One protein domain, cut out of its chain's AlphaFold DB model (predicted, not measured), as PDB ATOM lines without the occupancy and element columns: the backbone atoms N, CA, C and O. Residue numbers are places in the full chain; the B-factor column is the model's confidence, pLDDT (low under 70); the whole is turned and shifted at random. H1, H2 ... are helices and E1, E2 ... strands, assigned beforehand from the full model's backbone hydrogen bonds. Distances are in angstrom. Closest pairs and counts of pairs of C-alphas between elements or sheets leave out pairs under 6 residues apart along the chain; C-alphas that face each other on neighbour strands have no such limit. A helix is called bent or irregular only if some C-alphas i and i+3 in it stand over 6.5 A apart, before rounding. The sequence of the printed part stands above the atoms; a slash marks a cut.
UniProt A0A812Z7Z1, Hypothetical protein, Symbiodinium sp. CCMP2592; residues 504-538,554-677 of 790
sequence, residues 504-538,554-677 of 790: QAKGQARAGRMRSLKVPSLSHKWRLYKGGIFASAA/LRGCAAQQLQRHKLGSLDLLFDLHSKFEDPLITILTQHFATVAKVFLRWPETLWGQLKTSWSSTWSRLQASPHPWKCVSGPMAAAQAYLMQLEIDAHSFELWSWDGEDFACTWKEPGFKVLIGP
ATOM      1  N   GLN A 504      91.953  -5.519 -38.839       70.88
ATOM      2  CA  GLN A 504      91.710  -5.561 -37.397       70.88
ATOM      3  C   GLN A 504      92.377  -6.781 -36.751       70.88
ATOM      4  O   GLN A 504      93.081  -6.618 -35.756       70.88
ATOM      5  N   ALA A 505      92.239  -7.966 -37.355       78.81
ATOM      6  CA  ALA A 505      92.930  -9.173 -36.899       78.81
ATOM      7  C   ALA A 505      94.458  -8.978 -36.887       78.81
ATOM      8  O   ALA A 505      95.130  -9.316 -35.914       78.81
ATOM      9  N   LYS A 506      95.016  -8.317 -37.913       80.56
ATOM     10  CA  LYS A 506      96.441  -7.949 -37.954       80.56
ATOM     11  C   LYS A 506      96.839  -7.022 -36.801       80.56
ATOM     12  O   LYS A 506      97.894  -7.221 -36.200       80.56
ATOM     13  N   GLY A 507      96.011  -6.028 -36.479       81.19
ATOM     14  CA  GLY A 507      96.207  -5.156 -35.319       81.19
ATOM     15  C   GLY A 507      96.170  -5.918 -33.991       81.19
ATOM     16  O   GLY A 507      97.063  -5.746 -33.167       81.19
ATOM     17  N   GLN A 508      95.200  -6.818 -33.815       83.94
ATOM     18  CA  GLN A 508      95.087  -7.693 -32.641       83.94
ATOM     19  C   GLN A 508      96.313  -8.599 -32.479       83.94
ATOM     20  O   GLN A 508      96.897  -8.658 -31.400       83.94
ATOM     21  N   ALA A 509      96.775  -9.229 -33.561       84.88
ATOM     22  CA  ALA A 509      97.979 -10.057 -33.547       84.88
ATOM     23  C   ALA A 509      99.241  -9.249 -33.192       84.88
ATOM     24  O   ALA A 509     100.143  -9.749 -32.518       84.88
ATOM     25  N   ARG A 510      99.335  -7.990 -33.643       87.81
ATOM     26  CA  ARG A 510     100.420  -7.070 -33.254       87.81
ATOM     27  C   ARG A 510     100.338  -6.689 -31.781       87.81
ATOM     28  O   ARG A 510     101.368  -6.670 -31.119       87.81
ATOM     29  N   ALA A 511      99.137  -6.440 -31.259       85.00
ATOM     30  CA  ALA A 511      98.927  -6.178 -29.836       85.00
ATOM     31  C   ALA A 511      99.334  -7.380 -28.972       85.00
ATOM     32  O   ALA A 511      99.998  -7.202 -27.955       85.00
ATOM     33  N   GLY A 512      99.025  -8.603 -29.419       83.81
ATOM     34  CA  GLY A 512      99.504  -9.840 -28.803       83.81
ATOM     35  C   GLY A 512     101.028  -9.878 -28.665       83.81
ATOM     36  O   GLY A 512     101.531 -10.034 -27.559       83.81
ATOM     37  N   ARG A 513     101.755  -9.639 -29.761       85.50
ATOM     38  CA  ARG A 513     103.230  -9.628 -29.787       85.50
ATOM     39  C   ARG A 513     103.856  -8.448 -29.053       85.50
ATOM     40  O   ARG A 513     104.923  -8.570 -28.474       85.50
ATOM     41  N   MET A 514     103.192  -7.298 -29.021       84.94
ATOM     42  CA  MET A 514     103.688  -6.171 -28.235       84.94
ATOM     43  C   MET A 514     103.728  -6.498 -26.736       84.94
ATOM     44  O   MET A 514     104.633  -6.038 -26.045       84.94
ATOM     45  N   ARG A 515     102.798  -7.330 -26.241       79.75
ATOM     46  CA  ARG A 515     102.803  -7.787 -24.841       79.75
ATOM     47  C   ARG A 515     104.027  -8.644 -24.507       79.75
ATOM     48  O   ARG A 515     104.504  -8.560 -23.381       79.75
ATOM     49  N   SER A 516     104.563  -9.408 -25.464       77.94
ATOM     50  CA  SER A 516     105.785 -10.191 -25.244       77.94
ATOM     51  C   SER A 516     107.064  -9.354 -25.334       77.94
ATOM     52  O   SER A 516     108.056  -9.723 -24.719       77.94
ATOM     53  N   LEU A 517     107.043  -8.200 -26.019       76.69
ATOM     54  CA  LEU A 517     108.244  -7.397 -26.280       76.69
ATOM     55  C   LEU A 517     108.835  -6.642 -25.063       76.69
ATOM     56  O   LEU A 517     109.793  -5.896 -25.241       76.69
ATOM     57  N   LYS A 518     108.250  -6.776 -23.856       76.62
ATOM     58  CA  LYS A 518     108.686  -6.194 -22.557       76.62
ATOM     59  C   LYS A 518     109.417  -4.831 -22.638       76.62
ATOM     60  O   LYS A 518     110.372  -4.580 -21.911       76.62
ATOM     61  N   VAL A 519     108.951  -3.922 -23.498       81.44
ATOM     62  CA  VAL A 519     109.611  -2.628 -23.745       81.44
ATOM     63  C   VAL A 519     109.564  -1.781 -22.467       81.44
ATOM     64  O   VAL A 519     108.471  -1.605 -21.935       81.44
ATOM     65  N   PRO A 520     110.675  -1.231 -21.953       75.94
ATOM     66  CA  PRO A 520     110.667  -0.541 -20.657       75.94
ATOM     67  C   PRO A 520     110.099   0.885 -20.736       75.94
ATOM     68  O   PRO A 520     109.373   1.331 -19.853       75.94
ATOM     69  N   SER A 521     110.371   1.608 -21.826       84.44
ATOM     70  CA  SER A 521     110.015   3.025 -21.962       84.44
ATOM     71  C   SER A 521     108.583   3.238 -22.468       84.44
ATOM     72  O   SER A 521     108.219   2.761 -23.547       84.44
ATOM     73  N   LEU A 522     107.792   4.040 -21.741       82.94
ATOM     74  CA  LEU A 522     106.433   4.440 -22.141       82.94
ATOM     75  C   LEU A 522     106.403   5.132 -23.514       82.94
ATOM     76  O   LEU A 522     105.544   4.821 -24.335       82.94
ATOM     77  N   SER A 523     107.363   6.012 -23.809       84.38
ATOM     78  CA  SER A 523     107.446   6.704 -25.104       84.38
ATOM     79  C   SER A 523     107.681   5.734 -26.267       84.38
ATOM     80  O   SER A 523     107.080   5.873 -27.333       84.38
ATOM     81  N   HIS A 524     108.513   4.709 -26.058       86.12
ATOM     82  CA  HIS A 524     108.763   3.668 -27.057       86.12
ATOM     83  C   HIS A 524     107.551   2.746 -27.227       86.12
ATOM     84  O   HIS A 524     107.185   2.438 -28.364       86.12
ATOM     85  N   LYS A 525     106.869   2.375 -26.129       86.62
ATOM     86  CA  LYS A 525     105.586   1.653 -26.192       86.62
ATOM     87  C   LYS A 525     104.558   2.430 -27.000       86.62
ATOM     88  O   LYS A 525     103.964   1.886 -27.925       86.62
ATOM     89  N   TRP A 526     104.387   3.713 -26.697       89.06
ATOM     90  CA  TRP A 526     103.439   4.562 -27.405       89.06
ATOM     91  C   TRP A 526     103.749   4.642 -28.902       89.06
ATOM     92  O   TRP A 526     102.861   4.485 -29.739       89.06
ATOM     93  N   ARG A 527     105.027   4.791 -29.265       87.31
ATOM     94  CA  ARG A 527     105.470   4.821 -30.664       87.31
ATOM     95  C   ARG A 527     105.215   3.495 -31.392       87.31
ATOM     96  O   ARG A 527     104.791   3.512 -32.549       87.31
ATOM     97  N   LEU A 528     105.412   2.359 -30.720       86.50
ATOM     98  CA  LEU A 528     105.089   1.025 -31.245       86.50
ATOM     99  C   LEU A 528     103.589   0.801 -31.405       86.50
ATOM    100  O   LEU A 528     103.154   0.247 -32.416       86.50
ATOM    101  N   TYR A 529     102.790   1.270 -30.449       90.12
ATOM    102  CA  TYR A 529     101.341   1.267 -30.573       90.12
ATOM    103  C   TYR A 529     100.899   2.103 -31.773       90.12
ATOM    104  O   TYR A 529     100.255   1.558 -32.669       90.12
ATOM    105  N   LYS A 530     101.312   3.378 -31.845       88.25
ATOM    106  CA  LYS A 530     100.914   4.319 -32.902       88.25
ATOM    107  C   LYS A 530     101.324   3.805 -34.289       88.25
ATOM    108  O   LYS A 530     100.472   3.678 -35.163       88.25
ATOM    109  N   GLY A 531     102.594   3.432 -34.481       84.19
ATOM    110  CA  GLY A 531     103.126   2.985 -35.779       84.19
ATOM    111  C   GLY A 531     102.879   1.509 -36.128       84.19
ATOM    112  O   GLY A 531     103.009   1.111 -37.285       84.19
ATOM    113  N   GLY A 532     102.530   0.676 -35.148       85.69
ATOM    114  CA  GLY A 532     102.381  -0.768 -35.315       85.69
ATOM    115  C   GLY A 532     100.928  -1.221 -35.245       85.69
ATOM    116  O   GLY A 532     100.379  -1.696 -36.247       85.69
ATOM    117  N   ILE A 533     100.329  -1.110 -34.057       87.69
ATOM    118  CA  ILE A 533      98.988  -1.620 -33.732       87.69
ATOM    119  C   ILE A 533      97.914  -0.694 -34.297       87.69
ATOM    120  O   ILE A 533      97.140  -1.118 -35.157       87.69
ATOM    121  N   PHE A 534      97.900   0.566 -33.850       87.94
ATOM    122  CA  PHE A 534      96.923   1.575 -34.248       87.94
ATOM    123  C   PHE A 534      96.948   1.780 -35.761       87.94
ATOM    124  O   PHE A 534      95.921   1.598 -36.404       87.94
ATOM    125  N   ALA A 535      98.124   1.999 -36.357       85.38
ATOM    126  CA  ALA A 535      98.264   2.136 -37.809       85.38
ATOM    127  C   ALA A 535      97.698   0.945 -38.610       85.38
ATOM    128  O   ALA A 535      97.173   1.139 -39.701       85.38
ATOM    129  N   SER A 536      97.776  -0.291 -38.095       83.94
ATOM    130  CA  SER A 536      97.186  -1.457 -38.781       83.94
ATOM    131  C   SER A 536      95.684  -1.563 -38.581       83.94
ATOM    132  O   SER A 536      94.964  -1.925 -39.508       83.94
ATOM    133  N   ALA A 537      95.218  -1.289 -37.365       83.19
ATOM    134  CA  ALA A 537      93.830  -1.474 -36.982       83.19
ATOM    135  C   ALA A 537      92.922  -0.303 -37.378       83.19
ATOM    136  O   ALA A 537      91.735  -0.532 -37.593       83.19
ATOM    137  N   ALA A 538      93.455   0.913 -37.488       84.50
ATOM    138  CA  ALA A 538      92.750   2.110 -37.942       84.50
ATOM    139  C   ALA A 538      92.948   2.384 -39.444       84.50
ATOM    140  O   ALA A 538      92.463   3.386 -39.964       84.50
ATOM    141  N   LEU A 554      90.136   0.008 -29.631       88.19
ATOM    142  CA  LEU A 554      91.370   0.744 -29.951       88.19
ATOM    143  C   LEU A 554      91.874   1.590 -28.778       88.19
ATOM    144  O   LEU A 554      93.075   1.560 -28.485       88.19
ATOM    145  N   ARG A 555      90.962   2.301 -28.104       88.62
ATOM    146  CA  ARG A 555      91.245   3.074 -26.887       88.62
ATOM    147  C   ARG A 555      91.707   2.157 -25.753       88.62
ATOM    148  O   ARG A 555      92.696   2.461 -25.100       88.62
ATOM    149  N   GLY A 556      91.089   0.985 -25.593       87.88
ATOM    150  CA  GLY A 556      91.535  -0.044 -24.648       87.88
ATOM    151  C   GLY A 556      92.959  -0.540 -24.927       87.88
ATOM    152  O   GLY A 556      93.764  -0.663 -24.006       87.88
ATOM    153  N   CYS A 557      93.322  -0.760 -26.195       87.06
ATOM    154  CA  CYS A 557      94.693  -1.126 -26.564       87.06
ATOM    155  C   CYS A 557      95.711  -0.014 -26.267       87.06
ATOM    156  O   CYS A 557      96.824  -0.330 -25.841       87.06
ATOM    157  N   ALA A 558      95.350   1.257 -26.476       88.38
ATOM    158  CA  ALA A 558      96.176   2.402 -26.085       88.38
ATOM    159  C   ALA A 558      96.342   2.467 -24.561       88.38
ATOM    160  O   ALA A 558      97.466   2.555 -24.068       88.38
ATOM    161  N   ALA A 559      95.242   2.331 -23.818       86.88
ATOM    162  CA  ALA A 559      95.225   2.364 -22.361       86.88
ATOM    163  C   ALA A 559      96.133   1.302 -21.729       86.88
ATOM    164  O   ALA A 559      96.866   1.580 -20.779       86.88
ATOM    165  N   GLN A 560      96.157   0.097 -22.310       85.38
ATOM    166  CA  GLN A 560      97.074  -0.968 -21.900       85.38
ATOM    167  C   GLN A 560      98.550  -0.548 -21.991       85.38
ATOM    168  O   GLN A 560      99.350  -0.961 -21.152       85.38
ATOM    169  N   GLN A 561      98.923   0.298 -22.959       84.25
ATOM    170  CA  GLN A 561     100.312   0.753 -23.109       84.25
ATOM    171  C   GLN A 561     100.707   1.805 -22.077       84.25
ATOM    172  O   GLN A 561     101.880   1.892 -21.720       84.25
ATOM    173  N   LEU A 562      99.727   2.556 -21.574       81.44
ATOM    174  CA  LEU A 562      99.898   3.550 -20.516       81.44
ATOM    175  C   LEU A 562      99.928   2.923 -19.110       81.44
ATOM    176  O   LEU A 562      99.993   3.646 -18.124       81.44
ATOM    177  N   GLN A 563      99.891   1.586 -19.009       68.06
ATOM    178  CA  GLN A 563     100.002   0.811 -17.761       68.06
ATOM    179  C   GLN A 563      98.955   1.144 -16.680       68.06
ATOM    180  O   GLN A 563      99.099   0.734 -15.533       68.06
ATOM    181  N   ARG A 564      97.850   1.802 -17.046       62.59
ATOM    182  CA  ARG A 564      96.769   2.206 -16.131       62.59
ATOM    183  C   ARG A 564      95.424   1.603 -16.538       62.59
ATOM    184  O   ARG A 564      94.427   2.291 -16.710       62.59
ATOM    185  N   HIS A 565      95.393   0.281 -16.672       55.19
ATOM    186  CA  HIS A 565      94.203  -0.488 -17.062       55.19
ATOM    187  C   HIS A 565      93.102  -0.545 -15.980       55.19
ATOM    188  O   HIS A 565      92.049  -1.119 -16.232       55.19
ATOM    189  N   LYS A 566      93.347   0.024 -14.787       55.00
ATOM    190  CA  LYS A 566      92.421   0.024 -13.640       55.00
ATOM    191  C   LYS A 566      91.591   1.307 -13.496       55.00
ATOM    192  O   LYS A 566      90.798   1.402 -12.568       55.00
ATOM    193  N   LEU A 567      91.772   2.300 -14.369       57.91
ATOM    194  CA  LEU A 567      90.887   3.467 -14.390       57.91
ATOM    195  C   LEU A 567      89.549   3.055 -15.020       57.91
ATOM    196  O   LEU A 567      89.527   2.548 -16.140       57.91
ATOM    197  N   GLY A 568      88.443   3.258 -14.295       65.19
ATOM    198  CA  GLY A 568      87.093   2.923 -14.770       65.19
ATOM    199  C   GLY A 568      86.643   3.742 -15.986       65.19
ATOM    200  O   GLY A 568      85.793   3.287 -16.747       65.19
ATOM    201  N   SER A 569      87.259   4.911 -16.213       79.75
ATOM    202  CA  SER A 569      87.026   5.773 -17.376       79.75
ATOM    203  C   SER A 569      88.286   5.916 -18.234       79.75
ATOM    204  O   SER A 569      89.360   6.272 -17.744       79.75
ATOM    205  N   LEU A 570      88.136   5.657 -19.538       79.88
ATOM    206  CA  LEU A 570      89.181   5.903 -20.536       79.88
ATOM    207  C   LEU A 570      89.388   7.400 -20.782       79.88
ATOM    208  O   LEU A 570      90.497   7.792 -21.121       79.88
ATOM    209  N   ASP A 571      88.356   8.223 -20.598       78.56
ATOM    210  CA  ASP A 571      88.443   9.670 -20.812       78.56
ATOM    211  C   ASP A 571      89.389  10.294 -19.782       78.56
ATOM    212  O   ASP A 571      90.403  10.880 -20.155       78.56
ATOM    213  N   LEU A 572      89.175   9.980 -18.498       75.38
ATOM    214  CA  LEU A 572      90.056  10.403 -17.406       75.38
ATOM    215  C   LEU A 572      91.506   9.932 -17.606       75.38
ATOM    216  O   LEU A 572      92.454  10.641 -17.271       75.38
ATOM    217  N   LEU A 573      91.702   8.726 -18.151       82.38
ATOM    218  CA  LEU A 573      93.041   8.213 -18.439       82.38
ATOM    219  C   LEU A 573      93.788   9.097 -19.443       82.38
ATOM    220  O   LEU A 573      94.967   9.380 -19.222       82.38
ATOM    221  N   PHE A 574      93.141   9.475 -20.547       82.31
ATOM    222  CA  PHE A 574      93.775  10.305 -21.571       82.31
ATOM    223  C   PHE A 574      93.928  11.760 -21.116       82.31
ATOM    224  O   PHE A 574      94.944  12.366 -21.448       82.31
ATOM    225  N   ASP A 575      93.037  12.271 -20.263       78.06
ATOM    226  CA  ASP A 575      93.181  13.602 -19.652       78.06
ATOM    227  C   ASP A 575      94.417  13.685 -18.751       78.06
ATOM    228  O   ASP A 575      95.262  14.571 -18.900       78.06
ATOM    229  N   LEU A 576      94.600  12.689 -17.878       76.25
ATOM    230  CA  LEU A 576      95.786  12.565 -17.020       76.25
ATOM    231  C   LEU A 576      97.083  12.329 -17.811       76.25
ATOM    232  O   LEU A 576      98.186  12.434 -17.267       76.25
ATOM    233  N   HIS A 577      96.967  11.966 -19.087       77.69
ATOM    234  CA  HIS A 577      98.072  11.659 -19.978       77.69
ATOM    235  C   HIS A 577      98.005  12.461 -21.279       77.69
ATOM    236  O   HIS A 577      98.338  11.928 -22.334       77.69
ATOM    237  N   SER A 578      97.680  13.751 -21.192       74.25
ATOM    238  CA  SER A 578      97.510  14.666 -22.335       74.25
ATOM    239  C   SER A 578      98.659  14.671 -23.359       74.25
ATOM    240  O   SER A 578      98.452  14.961 -24.535       74.25
ATOM    241  N   LYS A 579      99.876  14.279 -22.954       79.38
ATOM    242  CA  LYS A 579     101.026  14.061 -23.856       79.38
ATOM    243  C   LYS A 579     100.831  12.931 -24.883       79.38
ATOM    244  O   LYS A 579     101.600  12.834 -25.838       79.38
ATOM    245  N   PHE A 580      99.869  12.038 -24.663       81.88
ATOM    246  CA  PHE A 580      99.544  10.907 -25.523       81.88
ATOM    247  C   PHE A 580      98.144  11.099 -26.110       81.88
ATOM    248  O   PHE A 580      97.150  11.076 -25.394       81.88
ATOM    249  N   GLU A 581      98.077  11.278 -27.429       82.69
ATOM    250  CA  GLU A 581      96.823  11.518 -28.155       82.69
ATOM    251  C   GLU A 581      95.794  10.389 -27.941       82.69
ATOM    252  O   GLU A 581      96.089   9.216 -28.185       82.69
ATOM    253  N   ASP A 582      94.566  10.737 -27.550       85.06
ATOM    254  CA  ASP A 582      93.460   9.778 -27.495       85.06
ATOM    255  C   ASP A 582      93.101   9.300 -28.917       85.06
ATOM    256  O   ASP A 582      92.774  10.128 -29.775       85.06
ATOM    257  N   PRO A 583      93.084   7.977 -29.187       88.62
ATOM    258  CA  PRO A 583      92.625   7.426 -30.461       88.62
ATOM    259  C   PRO A 583      91.262   7.948 -30.934       88.62
ATOM    260  O   PRO A 583      91.053   8.045 -32.142       88.62
ATOM    261  N   LEU A 584      90.347   8.275 -30.013       85.50
ATOM    262  CA  LEU A 584      89.054   8.906 -30.306       85.50
ATOM    263  C   LEU A 584      89.237  10.248 -31.013       85.50
ATOM    264  O   LEU A 584      88.745  10.430 -32.127       85.50
ATOM    265  N   ILE A 585      90.007  11.144 -30.395       81.25
ATOM    266  CA  ILE A 585      90.329  12.468 -30.929       81.25
ATOM    267  C   ILE A 585      91.052  12.318 -32.264       81.25
ATOM    268  O   ILE A 585      90.665  12.949 -33.246       81.25
ATOM    269  N   THR A 586      92.061  11.446 -32.337       83.81
ATOM    270  CA  THR A 586      92.830  11.218 -33.566       83.81
ATOM    271  C   THR A 586      91.941  10.762 -34.723       83.81
ATOM    272  O   THR A 586      92.057  11.303 -35.821       83.81
ATOM    273  N   ILE A 587      91.057   9.784 -34.497       86.06
ATOM    274  CA  ILE A 587      90.187   9.216 -35.538       86.06
ATOM    275  C   ILE A 587      89.171  10.243 -36.025       86.06
ATOM    276  O   ILE A 587      89.020  10.399 -37.235       86.06
ATOM    277  N   LEU A 588      88.505  10.955 -35.114       83.25
ATOM    278  CA  LEU A 588      87.541  11.989 -35.488       83.25
ATOM    279  C   LEU A 588      88.234  13.113 -36.260       83.25
ATOM    280  O   LEU A 588      87.825  13.433 -37.373       83.25
ATOM    281  N   THR A 589      89.349  13.621 -35.733       79.31
ATOM    282  CA  THR A 589      90.126  14.696 -36.364       79.31
ATOM    283  C   THR A 589      90.562  14.319 -37.776       79.31
ATOM    284  O   THR A 589      90.346  15.072 -38.721       79.31
ATOM    285  N   GLN A 590      91.136  13.126 -37.949       83.19
ATOM    286  CA  GLN A 590      91.590  12.654 -39.257       83.19
ATOM    287  C   GLN A 590      90.433  12.405 -40.224       83.19
ATOM    288  O   GLN A 590      90.566  12.702 -41.412       83.19
ATOM    289  N   HIS A 591      89.313  11.864 -39.738       85.81
ATOM    290  CA  HIS A 591      88.133  11.606 -40.552       85.81
ATOM    291  C   HIS A 591      87.531  12.914 -41.077       85.81
ATOM    292  O   HIS A 591      87.460  13.093 -42.291       85.81
ATOM    293  N   PHE A 592      87.197  13.857 -40.189       84.06
ATOM    294  CA  PHE A 592      86.616  15.144 -40.579       84.06
ATOM    295  C   PHE A 592      87.569  15.970 -41.444       84.06
ATOM    296  O   PHE A 592      87.139  16.480 -42.473       84.06
ATOM    297  N   ALA A 593      88.866  16.023 -41.123       81.25
ATOM    298  CA  ALA A 593      89.840  16.725 -41.963       81.25
ATOM    299  C   ALA A 593      89.916  16.137 -43.384       81.25
ATOM    300  O   ALA A 593      90.034  16.873 -44.362       81.25
ATOM    301  N   THR A 594      89.824  14.811 -43.517       81.38
ATOM    302  CA  THR A 594      89.863  14.146 -44.828       81.38
ATOM    303  C   THR A 594      88.577  14.388 -45.617       81.38
ATOM    304  O   THR A 594      88.642  14.711 -46.800       81.38
ATOM    305  N   VAL A 595      87.415  14.266 -44.970       83.06
ATOM    306  CA  VAL A 595      86.108  14.533 -45.591       83.06
ATOM    307  C   VAL A 595      86.014  15.992 -46.041       83.06
ATOM    308  O   VAL A 595      85.703  16.251 -47.202       83.06
ATOM    309  N   ALA A 596      86.401  16.931 -45.178       82.12
ATOM    310  CA  ALA A 596      86.444  18.358 -45.484       82.12
ATOM    311  C   ALA A 596      87.344  18.665 -46.682       82.12
ATOM    312  O   ALA A 596      86.942  19.369 -47.602       82.12
ATOM    313  N   LYS A 597      88.544  18.076 -46.722       82.12
ATOM    314  CA  LYS A 597      89.466  18.229 -47.852       82.12
ATOM    315  C   LYS A 597      88.861  17.741 -49.172       82.12
ATOM    316  O   LYS A 597      89.145  18.316 -50.221       82.12
ATOM    317  N   VAL A 598      88.050  16.680 -49.138       83.56
ATOM    318  CA  VAL A 598      87.346  16.180 -50.326       83.56
ATOM    319  C   VAL A 598      86.199  17.109 -50.724       83.56
ATOM    320  O   VAL A 598      86.067  17.373 -51.917       83.56
ATOM    321  N   PHE A 599      85.436  17.645 -49.768       84.25
ATOM    322  CA  PHE A 599      84.373  18.627 -50.025       84.25
ATOM    323  C   PHE A 599      84.910  19.939 -50.606       84.25
ATOM    324  O   PHE A 599      84.398  20.400 -51.616       84.25
ATOM    325  N   LEU A 600      86.011  20.473 -50.067       81.75
ATOM    326  CA  LEU A 600      86.680  21.680 -50.581       81.75
ATOM    327  C   LEU A 600      87.162  21.548 -52.033       81.75
ATOM    328  O   LEU A 600      87.372  22.538 -52.720       81.75
ATOM    329  N   ARG A 601      87.388  20.317 -52.498       80.38
ATOM    330  CA  ARG A 601      87.815  20.012 -53.874       80.38
ATOM    331  C   ARG A 601      86.685  19.423 -54.711       80.38
ATOM    332  O   ARG A 601      86.942  18.871 -55.787       80.38
ATOM    333  N   TRP A 602      85.466  19.436 -54.182       84.62
ATOM    334  CA  TRP A 602      84.294  18.928 -54.867       84.62
ATOM    335  C   TRP A 602      83.811  19.969 -55.881       84.62
ATOM    336  O   TRP A 602      83.698  21.138 -55.508       84.62
ATOM    337  N   PRO A 603      83.526  19.588 -57.141       83.38
ATOM    338  CA  PRO A 603      83.096  20.549 -58.154       83.38
ATOM    339  C   PRO A 603      81.844  21.300 -57.699       83.38
ATOM    340  O   PRO A 603      80.859  20.655 -57.340       83.38
ATOM    341  N   GLU A 604      81.867  22.636 -57.737       82.50
ATOM    342  CA  GLU A 604      80.745  23.491 -57.307       82.50
ATOM    343  C   GLU A 604      79.438  23.153 -58.028       82.50
ATOM    344  O   GLU A 604      78.376  23.074 -57.413       82.50
ATOM    345  N   THR A 605      79.534  22.799 -59.310       82.94
ATOM    346  CA  THR A 605      78.412  22.321 -60.132       82.94
ATOM    347  C   THR A 605      77.708  21.087 -59.554       82.94
ATOM    348  O   THR A 605      76.548  20.828 -59.867       82.94
ATOM    349  N   LEU A 606      78.378  20.326 -58.683       85.75
ATOM    350  CA  LEU A 606      77.867  19.119 -58.033       85.75
ATOM    351  C   LEU A 606      77.540  19.328 -56.542       85.75
ATOM    352  O   LEU A 606      77.322  18.346 -55.826       85.75
ATOM    353  N   TRP A 607      77.490  20.568 -56.043       87.62
ATOM    354  CA  TRP A 607      77.165  20.833 -54.635       87.62
ATOM    355  C   TRP A 607      75.698  20.592 -54.293       87.62
ATOM    356  O   TRP A 607      75.428  19.989 -53.261       87.62
ATOM    357  N   GLY A 608      74.740  20.981 -55.142       87.75
ATOM    358  CA  GLY A 608      73.316  20.691 -54.879       87.75
ATOM    359  C   GLY A 608      73.076  19.185 -54.720       87.75
ATOM    360  O   GLY A 608      72.441  18.706 -53.786       87.75
ATOM    361  N   GLN A 609      73.759  18.432 -55.571       88.94
ATOM    362  CA  GLN A 609      73.907  16.991 -55.532       88.94
ATOM    363  C   GLN A 609      74.438  16.458 -54.179       88.94
ATOM    364  O   GLN A 609      73.965  15.421 -53.709       88.94
ATOM    365  N   LEU A 610      75.424  17.116 -53.567       90.06
ATOM    366  CA  LEU A 610      75.972  16.766 -52.252       90.06
ATOM    367  C   LEU A 610      74.986  17.103 -51.122       90.06
ATOM    368  O   LEU A 610      74.734  16.249 -50.273       90.06
ATOM    369  N   LYS A 611      74.375  18.296 -51.157       91.44
ATOM    370  CA  LYS A 611      73.401  18.780 -50.162       91.44
ATOM    371  C   LYS A 611      72.195  17.847 -50.040       91.44
ATOM    372  O   LYS A 611      71.900  17.361 -48.951       91.44
ATOM    373  N   THR A 612      71.557  17.502 -51.159       91.62
ATOM    374  CA  THR A 612      70.398  16.593 -51.164       91.62
ATOM    375  C   THR A 612      70.757  15.207 -50.620       91.62
ATOM    376  O   THR A 612      70.012  14.611 -49.839       91.62
ATOM    377  N   SER A 613      71.923  14.681 -51.007       92.50
ATOM    378  CA  SER A 613      72.388  13.373 -50.540       92.50
ATOM    379  C   SER A 613      72.772  13.373 -49.055       92.50
ATOM    380  O   SER A 613      72.590  12.342 -48.398       92.50
ATOM    381  N   TRP A 614      73.272  14.496 -48.525       93.44
ATOM    382  CA  TRP A 614      73.546  14.684 -47.100       93.44
ATOM    383  C   TRP A 614      72.257  14.544 -46.289       93.44
ATOM    384  O   TRP A 614      72.167  13.625 -45.473       93.44
ATOM    385  N   SER A 615      71.232  15.351 -46.574       93.38
ATOM    386  CA  SER A 615      69.961  15.312 -45.835       93.38
ATOM    387  C   SER A 615      69.261  13.952 -45.952       93.38
ATOM    388  O   SER A 615      68.855  13.374 -44.948       93.38
ATOM    389  N   SER A 616      69.230  13.352 -47.150       92.38
ATOM    390  CA  SER A 616      68.684  11.996 -47.356       92.38
ATOM    391  C   SER A 616      69.409  10.921 -46.534       92.38
ATOM    392  O   SER A 616      68.801   9.969 -46.037       92.38
ATOM    393  N   THR A 617      70.731  11.037 -46.392       93.44
ATOM    394  CA  THR A 617      71.521  10.087 -45.596       93.44
ATOM    395  C   THR A 617      71.342  10.324 -44.102       93.44
ATOM    396  O   THR A 617      71.204   9.343 -43.369       93.44
ATOM    397  N   TRP A 618      71.231  11.583 -43.673       94.44
ATOM    398  CA  TRP A 618      70.932  11.955 -42.292       94.44
ATOM    399  C   TRP A 618      69.616  11.335 -41.818       94.44
ATOM    400  O   TRP A 618      69.623  10.554 -40.868       94.44
ATOM    401  N   SER A 619      68.510  11.564 -42.539       93.50
ATOM    402  CA  SER A 619      67.194  11.011 -42.179       93.50
ATOM    403  C   SER A 619      67.210   9.482 -42.098       93.50
ATOM    404  O   SER A 619      66.612   8.886 -41.205       93.50
ATOM    405  N   ARG A 620      67.950   8.820 -42.997       92.31
ATOM    406  CA  ARG A 620      68.101   7.355 -42.996       92.31
ATOM    407  C   ARG A 620      68.869   6.842 -41.776       92.31
ATOM    408  O   ARG A 620      68.549   5.771 -41.266       92.31
ATOM    409  N   LEU A 621      69.913   7.557 -41.355       93.12
ATOM    410  CA  LEU A 621      70.682   7.218 -40.159       93.12
ATOM    411  C   LEU A 621      69.849   7.448 -38.897       93.12
ATOM    412  O   LEU A 621      69.830   6.571 -38.040       93.12
ATOM    413  N   GLN A 622      69.125   8.567 -38.829       93.56
ATOM    414  CA  GLN A 622      68.280   8.947 -37.697       93.56
ATOM    415  C   GLN A 622      67.118   7.967 -37.490       93.56
ATOM    416  O   GLN A 622      66.829   7.585 -36.362       93.56
ATOM    417  N   ALA A 623      66.498   7.494 -38.576       93.25
ATOM    418  CA  ALA A 623      65.417   6.508 -38.517       93.25
ATOM    419  C   ALA A 623      65.879   5.103 -38.081       93.25
ATOM    420  O   ALA A 623      65.056   4.236 -37.790       93.25
ATOM    421  N   SER A 624      67.190   4.831 -38.071       92.50
ATOM    422  CA  SER A 624      67.727   3.520 -37.718       92.50
ATOM    423  C   SER A 624      68.047   3.436 -36.224       92.50
ATOM    424  O   SER A 624      68.836   4.242 -35.732       92.50
ATOM    425  N   PRO A 625      67.606   2.385 -35.504       89.81
ATOM    426  CA  PRO A 625      68.035   2.151 -34.120       89.81
ATOM    427  C   PRO A 625      69.532   1.804 -34.025       89.81
ATOM    428  O   PRO A 625      70.128   1.776 -32.946       89.81
ATOM    429  N   HIS A 626      70.169   1.503 -35.162       89.69
ATOM    430  CA  HIS A 626      71.585   1.174 -35.250       89.69
ATOM    431  C   HIS A 626      72.257   1.926 -36.410       89.69
ATOM    432  O   HIS A 626      72.645   1.288 -37.398       89.69
ATOM    433  N   PRO A 627      72.481   3.251 -36.293       89.81
ATOM    434  CA  PRO A 627      72.979   4.089 -37.391       89.81
ATOM    435  C   PRO A 627      74.267   3.553 -38.038       89.81
ATOM    436  O   PRO A 627      74.393   3.493 -39.258       89.81
ATOM    437  N   TRP A 628      75.196   3.021 -37.235       91.06
ATOM    438  CA  TRP A 628      76.459   2.443 -37.718       91.06
ATOM    439  C   TRP A 628      76.321   1.201 -38.607       91.06
ATOM    440  O   TRP A 628      77.267   0.873 -39.320       91.06
ATOM    441  N   LYS A 629      75.179   0.498 -38.587       87.19
ATOM    442  CA  LYS A 629      74.893  -0.587 -39.547       87.19
ATOM    443  C   LYS A 629      74.487  -0.042 -40.922       87.19
ATOM    444  O   LYS A 629      74.589  -0.762 -41.910       87.19
ATOM    445  N   CYS A 630      74.036   1.208 -40.973       87.69
ATOM    446  CA  CYS A 630      73.572   1.896 -42.175       87.69
ATOM    447  C   CYS A 630      74.661   2.769 -42.822       87.69
ATOM    448  O   CYS A 630      74.481   3.207 -43.958       87.69
ATOM    449  N   VAL A 631      75.788   2.997 -42.133       89.06
ATOM    450  CA  VAL A 631      76.943   3.743 -42.653       89.06
ATOM    451  C   VAL A 631      77.476   3.085 -43.925       89.06
ATOM    452  O   VAL A 631      77.873   1.919 -43.937       89.06
ATOM    453  N   SER A 632      77.480   3.860 -45.005       84.00
ATOM    454  CA  SER A 632      77.781   3.400 -46.360       84.00
ATOM    455  C   SER A 632      79.141   3.833 -46.902       84.00
ATOM    456  O   SER A 632      79.589   3.278 -47.906       84.00
ATOM    457  N   GLY A 633      79.793   4.781 -46.237       89.62
ATOM    458  CA  GLY A 633      81.002   5.447 -46.698       89.62
ATOM    459  C   GLY A 633      81.360   6.647 -45.810       89.62
ATOM    460  O   GLY A 633      80.908   6.715 -44.660       89.62
ATOM    461  N   PRO A 634      82.224   7.554 -46.295       92.44
ATOM    462  CA  PRO A 634      82.822   8.608 -45.482       92.44
ATOM    463  C   PRO A 634      81.819   9.672 -45.005       92.44
ATOM    464  O   PRO A 634      81.916  10.117 -43.868       92.44
ATOM    465  N   MET A 635      80.831  10.057 -45.818       93.94
ATOM    466  CA  MET A 635      79.837  11.066 -45.436       93.94
ATOM    467  C   MET A 635      78.888  10.527 -44.366       93.94
ATOM    468  O   MET A 635      78.690  11.170 -43.338       93.94
ATOM    469  N   ALA A 636      78.354   9.315 -44.559       93.88
ATOM    470  CA  ALA A 636      77.487   8.691 -43.560       93.88
ATOM    471  C   ALA A 636      78.228   8.431 -42.238       93.88
ATOM    472  O   ALA A 636      77.635   8.519 -41.165       93.88
ATOM    473  N   ALA A 637      79.527   8.116 -42.295       93.38
ATOM    474  CA  ALA A 637      80.353   7.967 -41.100       93.38
ATOM    475  C   ALA A 637      80.518   9.298 -40.349       93.38
ATOM    476  O   ALA A 637      80.376   9.309 -39.128       93.38
ATOM    477  N   ALA A 638      80.766  10.405 -41.059       91.38
ATOM    478  CA  ALA A 638      80.822  11.739 -40.466       91.38
ATOM    479  C   ALA A 638      79.502  12.093 -39.760       91.38
ATOM    480  O   ALA A 638      79.519  12.452 -38.585       91.38
ATOM    481  N   GLN A 639      78.362  11.882 -40.423       93.12
ATOM    482  CA  GLN A 639      77.034  12.091 -39.836       93.12
ATOM    483  C   GLN A 639      76.793  11.209 -38.602       93.12
ATOM    484  O   GLN A 639      76.336  11.695 -37.572       93.12
ATOM    485  N   ALA A 640      77.168   9.927 -38.660       92.94
ATOM    486  CA  ALA A 640      77.039   9.020 -37.522       92.94
ATOM    487  C   ALA A 640      77.915   9.433 -36.325       92.94
ATOM    488  O   ALA A 640      77.537   9.163 -35.184       92.94
ATOM    489  N   TYR A 641      79.067  10.075 -36.553       89.38
ATOM    490  CA  TYR A 641      79.849  10.683 -35.477       89.38
ATOM    491  C   TYR A 641      79.171  11.935 -34.911       89.38
ATOM    492  O   TYR A 641      79.119  12.064 -33.693       89.38
ATOM    493  N   LEU A 642      78.628  12.822 -35.753       88.19
ATOM    494  CA  LEU A 642      77.906  14.023 -35.303       88.19
ATOM    495  C   LEU A 642      76.708  13.656 -34.417       88.19
ATOM    496  O   LEU A 642      76.597  14.165 -33.305       88.19
ATOM    497  N   MET A 643      75.911  12.663 -34.829       88.44
ATOM    498  CA  MET A 643      74.798  12.132 -34.027       88.44
ATOM    499  C   MET A 643      75.243  11.627 -32.648       88.44
ATOM    500  O   MET A 643      74.531  11.784 -31.664       88.44
ATOM    501  N   GLN A 644      76.431  11.026 -32.546       85.44
ATOM    502  CA  GLN A 644      76.973  10.551 -31.263       85.44
ATOM    503  C   GLN A 644      77.472  11.657 -30.354       85.44
ATOM    504  O   GLN A 644      77.645  11.442 -29.156       85.44
ATOM    505  N   LEU A 645      77.765  12.808 -30.940       80.25
ATOM    506  CA  LEU A 645      78.180  13.994 -30.222       80.25
ATOM    507  C   LEU A 645      76.998  14.892 -29.882       80.25
ATOM    508  O   LEU A 645      77.236  15.927 -29.272       80.25
ATOM    509  N   GLU A 646      75.771  14.467 -30.214       85.06
ATOM    510  CA  GLU A 646      74.538  15.241 -30.032       85.06
ATOM    511  C   GLU A 646      74.569  16.561 -30.820       85.06
ATOM    512  O   GLU A 646      74.006  17.564 -30.397       85.06
ATOM    513  N   ILE A 647      75.244  16.559 -31.974       83.88
ATOM    514  CA  ILE A 647      75.206  17.657 -32.944       83.88
ATOM    515  C   ILE A 647      74.161  17.284 -33.992       83.88
ATOM    516  O   ILE A 647      74.325  16.268 -34.676       83.88
ATOM    517  N   ASP A 648      73.107  18.084 -34.127       85.88
ATOM    518  CA  ASP A 648      72.154  17.940 -35.223       85.88
ATOM    519  C   ASP A 648      72.750  18.538 -36.499       85.88
ATOM    520  O   ASP A 648      73.107  19.705 -36.558       85.88
ATOM    521  N   ALA A 649      72.882  17.726 -37.539       88.56
ATOM    522  CA  ALA A 649      73.434  18.135 -38.822       88.56
ATOM    523  C   ALA A 649      72.520  17.670 -39.955       88.56
ATOM    524  O   ALA A 649      72.965  17.048 -40.924       88.56
ATOM    525  N   HIS A 650      71.220  17.952 -39.833       89.06
ATOM    526  CA  HIS A 650      70.222  17.649 -40.861       89.06
ATOM    527  C   HIS A 650      70.527  18.329 -42.213       89.06
ATOM    528  O   HIS A 650      70.189  17.792 -43.278       89.06
ATOM    529  N   SER A 651      71.215  19.475 -42.187       88.50
ATOM    530  CA  SER A 651      71.691  20.208 -43.361       88.50
ATOM    531  C   SER A 651      73.210  20.102 -43.527       88.50
ATOM    532  O   SER A 651      73.967  19.954 -42.569       88.50
ATOM    533  N   PHE A 652      73.674  20.191 -44.776       86.19
ATOM    534  CA  PHE A 652      75.102  20.246 -45.106       86.19
ATOM    535  C   PHE A 652      75.763  21.570 -44.678       86.19
ATOM    536  O   PHE A 652      76.984  21.638 -44.534       86.19
ATOM    537  N   GLU A 653      74.959  22.619 -44.494       84.19
ATOM    538  CA  GLU A 653      75.421  23.997 -44.272       84.19
ATOM    539  C   GLU A 653      74.951  24.586 -42.943       84.19
ATOM    540  O   GLU A 653      75.460  25.627 -42.549       84.19
ATOM    541  N   LEU A 654      74.010  23.945 -42.249       83.06
ATOM    542  CA  LEU A 654      73.473  24.426 -40.977       83.06
ATOM    543  C   LEU A 654      73.429  23.273 -39.982       83.06
ATOM    544  O   LEU A 654      72.720  22.288 -40.209       83.06
ATOM    545  N   TRP A 655      74.228  23.373 -38.926       86.06
ATOM    546  CA  TRP A 655      74.281  22.394 -37.841       86.06
ATOM    547  C   TRP A 655      73.801  23.054 -36.554       86.06
ATOM    548  O   TRP A 655      74.044  24.236 -36.370       86.06
ATOM    549  N   SER A 656      73.170  22.303 -35.662       77.69
ATOM    550  CA  SER A 656      72.709  22.780 -34.362       77.69
ATOM    551  C   SER A 656      73.375  21.985 -33.246       77.69
ATOM    552  O   SER A 656      73.524  20.761 -33.334       77.69
ATOM    553  N   TRP A 657      73.809  22.666 -32.195       80.88
ATOM    554  CA  TRP A 657      74.376  22.040 -31.009       80.88
ATOM    555  C   TRP A 657      74.006  22.848 -29.769       80.88
ATOM    556  O   TRP A 657      74.200  24.056 -29.736       80.88
ATOM    557  N   ASP A 658      73.463  22.165 -28.760       77.88
ATOM    558  CA  ASP A 658      73.044  22.765 -27.482       77.88
ATOM    559  C   ASP A 658      72.081  23.966 -27.629       77.88
ATOM    560  O   ASP A 658      72.101  24.910 -26.847       77.88
ATOM    561  N   GLY A 659      71.230  23.934 -28.662       74.81
ATOM    562  CA  GLY A 659      70.271  25.003 -28.967       74.81
ATOM    563  C   GLY A 659      70.846  26.182 -29.760       74.81
ATOM    564  O   GLY A 659      70.103  27.115 -30.059       74.81
ATOM    565  N   GLU A 660      72.129  26.146 -30.125       74.38
ATOM    566  CA  GLU A 660      72.767  27.133 -30.999       74.38
ATOM    567  C   GLU A 660      72.938  26.585 -32.419       74.38
ATOM    568  O   GLU A 660      73.341  25.438 -32.609       74.38
ATOM    569  N   ASP A 661      72.678  27.423 -33.423       75.06
ATOM    570  CA  ASP A 661      72.864  27.081 -34.831       75.06
ATOM    571  C   ASP A 661      74.193  27.627 -35.374       75.06
ATOM    572  O   ASP A 661      74.594  28.761 -35.109       75.06
ATOM    573  N   PHE A 662      74.863  26.823 -36.196       71.38
ATOM    574  CA  PHE A 662      76.188  27.071 -36.750       71.38
ATOM    575  C   PHE A 662      76.173  26.897 -38.267       71.38
ATOM    576  O   PHE A 662      75.884  25.816 -38.796       71.38
ATOM    577  N   ALA A 663      76.564  27.952 -38.980       71.69
ATOM    578  CA  ALA A 663      76.747  27.904 -40.423       71.69
ATOM    579  C   ALA A 663      78.078  27.219 -40.787       71.69
ATOM    580  O   ALA A 663      79.165  27.636 -40.381       71.69
ATOM    581  N   CYS A 664      78.003  26.173 -41.606       71.94
ATOM    582  CA  CYS A 664      79.148  25.434 -42.120       71.94
ATOM    583  C   CYS A 664      79.471  25.881 -43.548       71.94
ATOM    584  O   CYS A 664      78.769  25.533 -44.498       71.94
ATOM    585  N   THR A 665      80.568  26.623 -43.714       67.00
ATOM    586  CA  THR A 665      81.045  27.070 -45.030       67.00
ATOM    587  C   THR A 665      82.244  26.259 -45.509       67.00
ATOM    588  O   THR A 665      83.235  26.117 -44.796       67.00
ATOM    589  N   TRP A 666      82.195  25.789 -46.757       70.94
ATOM    590  CA  TRP A 666      83.238  24.955 -47.371       70.94
ATOM    591  C   TRP A 666      83.981  25.708 -48.490       70.94
ATOM    592  O   TRP A 666      84.076  25.208 -49.607       70.94
ATOM    593  N   LYS A 667      84.446  26.940 -48.223       55.06
ATOM    594  CA  LYS A 667      84.966  27.861 -49.260       55.06
ATOM    595  C   LYS A 667      86.479  28.143 -49.222       55.06
ATOM    596  O   LYS A 667      86.998  28.642 -50.213       55.06
ATOM    597  N   GLU A 668      87.220  27.781 -48.167       51.03
ATOM    598  CA  GLU A 668      88.681  27.998 -48.105       51.03
ATOM    599  C   GLU A 668      89.458  26.805 -47.502       51.03
ATOM    600  O   GLU A 668      88.904  26.044 -46.708       51.03
ATOM    601  N   PRO A 669      90.762  26.627 -47.821       39.84
ATOM    602  CA  PRO A 669      91.620  25.571 -47.256       39.84
ATOM    603  C   PRO A 669      91.854  25.627 -45.735       39.84
ATOM    604  O   PRO A 669      92.543  24.755 -45.202       39.84
ATOM    605  N   GLY A 670      91.308  26.620 -45.036       38.62
ATOM    606  CA  GLY A 670      91.214  26.665 -43.581       38.62
ATOM    607  C   GLY A 670      89.772  26.405 -43.171       38.62
ATOM    608  O   GLY A 670      88.860  27.057 -43.668       38.62
ATOM    609  N   PHE A 671      89.554  25.450 -42.272       34.06
ATOM    610  CA  PHE A 671      88.246  25.259 -41.657       34.06
ATOM    611  C   PHE A 671      87.896  26.551 -40.901       34.06
ATOM    612  O   PHE A 671      88.460  26.819 -39.844       34.06
ATOM    613  N   LYS A 672      87.016  27.381 -41.461       32.25
ATOM    614  CA  LYS A 672      86.337  28.453 -40.734       32.25
ATOM    615  C   LYS A 672      84.880  28.038 -40.620       32.25
ATOM    616  O   LYS A 672      84.122  28.171 -41.575       32.25
ATOM    617  N   VAL A 673      84.501  27.504 -39.463       34.88
ATOM    618  CA  VAL A 673      83.114  27.654 -39.020       34.88
ATOM    619  C   VAL A 673      83.056  29.048 -38.434       34.88
ATOM    620  O   VAL A 673      83.688  29.327 -37.416       34.88
ATOM    621  N   LEU A 674      82.393  29.952 -39.144       30.27
ATOM    622  CA  LEU A 674      82.054  31.245 -38.581       30.27
ATOM    623  C   LEU A 674      80.969  30.973 -37.540       30.27
ATOM    624  O   LEU A 674      79.819  30.713 -37.879       30.27
ATOM    625  N   ILE A 675      81.376  30.952 -36.273       32.31
ATOM    626  CA  ILE A 675      80.458  30.926 -35.141       32.31
ATOM    627  C   ILE A 675      79.922  32.350 -35.013       32.31
ATOM    628  O   ILE A 675      80.640  33.251 -34.578       32.31
ATOM    629  N   GLY A 676      78.690  32.564 -35.453       30.55
ATOM    630  CA  GLY A 676      77.973  33.819 -35.289       30.55
ATOM    631  C   GLY A 676      76.471  33.545 -35.257       30.55
ATOM    632  O   GLY A 676      76.032  32.611 -35.931       30.55
ATOM    633  N   PRO A 677      75.684  34.312 -34.482       27.05
ATOM    634  CA  PRO A 677      74.232  34.184 -34.489       27.05
ATOM    635  C   PRO A 677      73.706  34.374 -35.914       27.05
ATOM    636  O   PRO A 677      74.165  35.255 -36.642       27.05
TER     637      PRO A 677
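What this domain is: This is residues 504 to 538 and 554 to 677 of the 790 residues of the protein "Hypothetical protein" of Symbiodinium sp. CCMP2592 (UniProt A0A812Z7Z1). Two lobes are joined by the long helix H5: at one end H1, H2 and H3 lie nearly side by side, their centres making a triangle, with H4 set across H3, and at the other end H6 folds back beyond H5, with H8 between the two and short H7 at one end of H6. A small hairpin, E1 and E2, hangs at the side of this second lobe, reached by residues 645 to 653 and followed by a 13-residue stretch with no named element. The printed part has 159 residues, with eight named helices followed by two named strands, an antiparallel sheet in the order E1 - E2; the class is mostly helix. The whole is loose, with a radius of gyration of the C-alphas of 18.9 A, and elongated, spanning 55 by 35 by 32 A.

Where its parts are: The sheet is made of E1, residues 654 to 657, and E2, residues 660 to 664, whose last C-alpha stands at (79.148, 25.434, -42.120). The longest helix is H6, residues 604 to 622, 27.4 A from first to last C-alpha. H7 is residues 627 to 630 and H8 is residues 634 to 644, 15.5 A long. H5, residues 583 to 600, runs 25.4 A from C-alpha 583 at (92.625, 7.426, -30.461). H4 is residues 570 to 575 and H3 is residues 554 to 561, 11.3 A long. H2 is residues 522 to 537, 20.3 A long, and H1 is residues 504 to 516, 19.2 A long, beginning at C-alpha 504 at (91.710, -5.561, -37.397). H6 is irregular, with C-alphas 605 and 608 7.5 A apart; H2 is only just irregular, with C-alphas 531 and 534 6.54 A apart, and has a kink of 30 degrees near residue 529.

How they stand to each other: E1 and E2 form an antiparallel hairpin, their directions at 144 degrees, with N 662 and O 655 2.7 A apart and N 657 and O 660 2.8 A apart, within hydrogen-bond range. Residues 663 to 664 of E2 also pair, antiparallel, with residues 673 to 674. Both strands are apart from H5 and H6. H8 and H3 are the hubs, touching three helices each. H8 touches residues 614 to 621 of H6 at a steep tilt of 45 degrees, the same way; the closest C-alphas, of Thr 617 and Ala 636, are 6.5 A apart. H8 touches H7, with the C-alphas of Pro 627 and Ala 640 closest at 6.4 A, and H6 and H7 touch only at the corner, at Leu 621 and Pro 627, 4.8 A between C-alphas. H5 touches H8 with residues 588 to 595, at a steep tilt of 49 degrees, opposite ways; the closest C-alphas, of Phe 592 and Ala 638, are 6.7 A apart. With residues 583 to 584 alone H5 touches H3, the C-alphas of Arg 555 and Pro 583 being closest at 5.8 A. H3 touches H4 at a steep tilt of 63 degrees, closest at the C-alphas of Ala 559 and Leu 570, 7.2 A. H3 touches H2 at a shallow tilt of 26 degrees, opposite ways, closest at the C-alphas of Lys 525 and Gln 561, 6.2 A. H1 and H2 are a helical hairpin at a shallow tilt of 24 degrees, closest at the C-alphas of Gln 504 and Ala 537, 4.6 A. H1 and H3 are close but not clearly touching, 7.4 A between the C-alphas of Ala 511 and Cys 557. The helix packing is mostly crossed, but only just: 2 of 6 touching pairs with a tilt are shallow. Every O i to N i+4 pair is within hydrogen-bond range in H4, H5 and H8, against 8 of 9 in H1, 10 of 12 in H2, 3 of 4 in H3 and 13 of 15 in H6; H7 is too short for such a pair.

The domain as a whole: The two C-alphas farthest apart, of Lys 518 and Thr 605, are 56.0 A from each other. Residues 539 to 553 are not printed, and C-alphas 538 and 554 are 8.2 A apart across the cut, on the link from H2 to H3. Of the links that are printed whole, none is long. The mean pLDDT of the printed part is 80.5; residues 563 to 568, 665 and 667 to 677 are under 70.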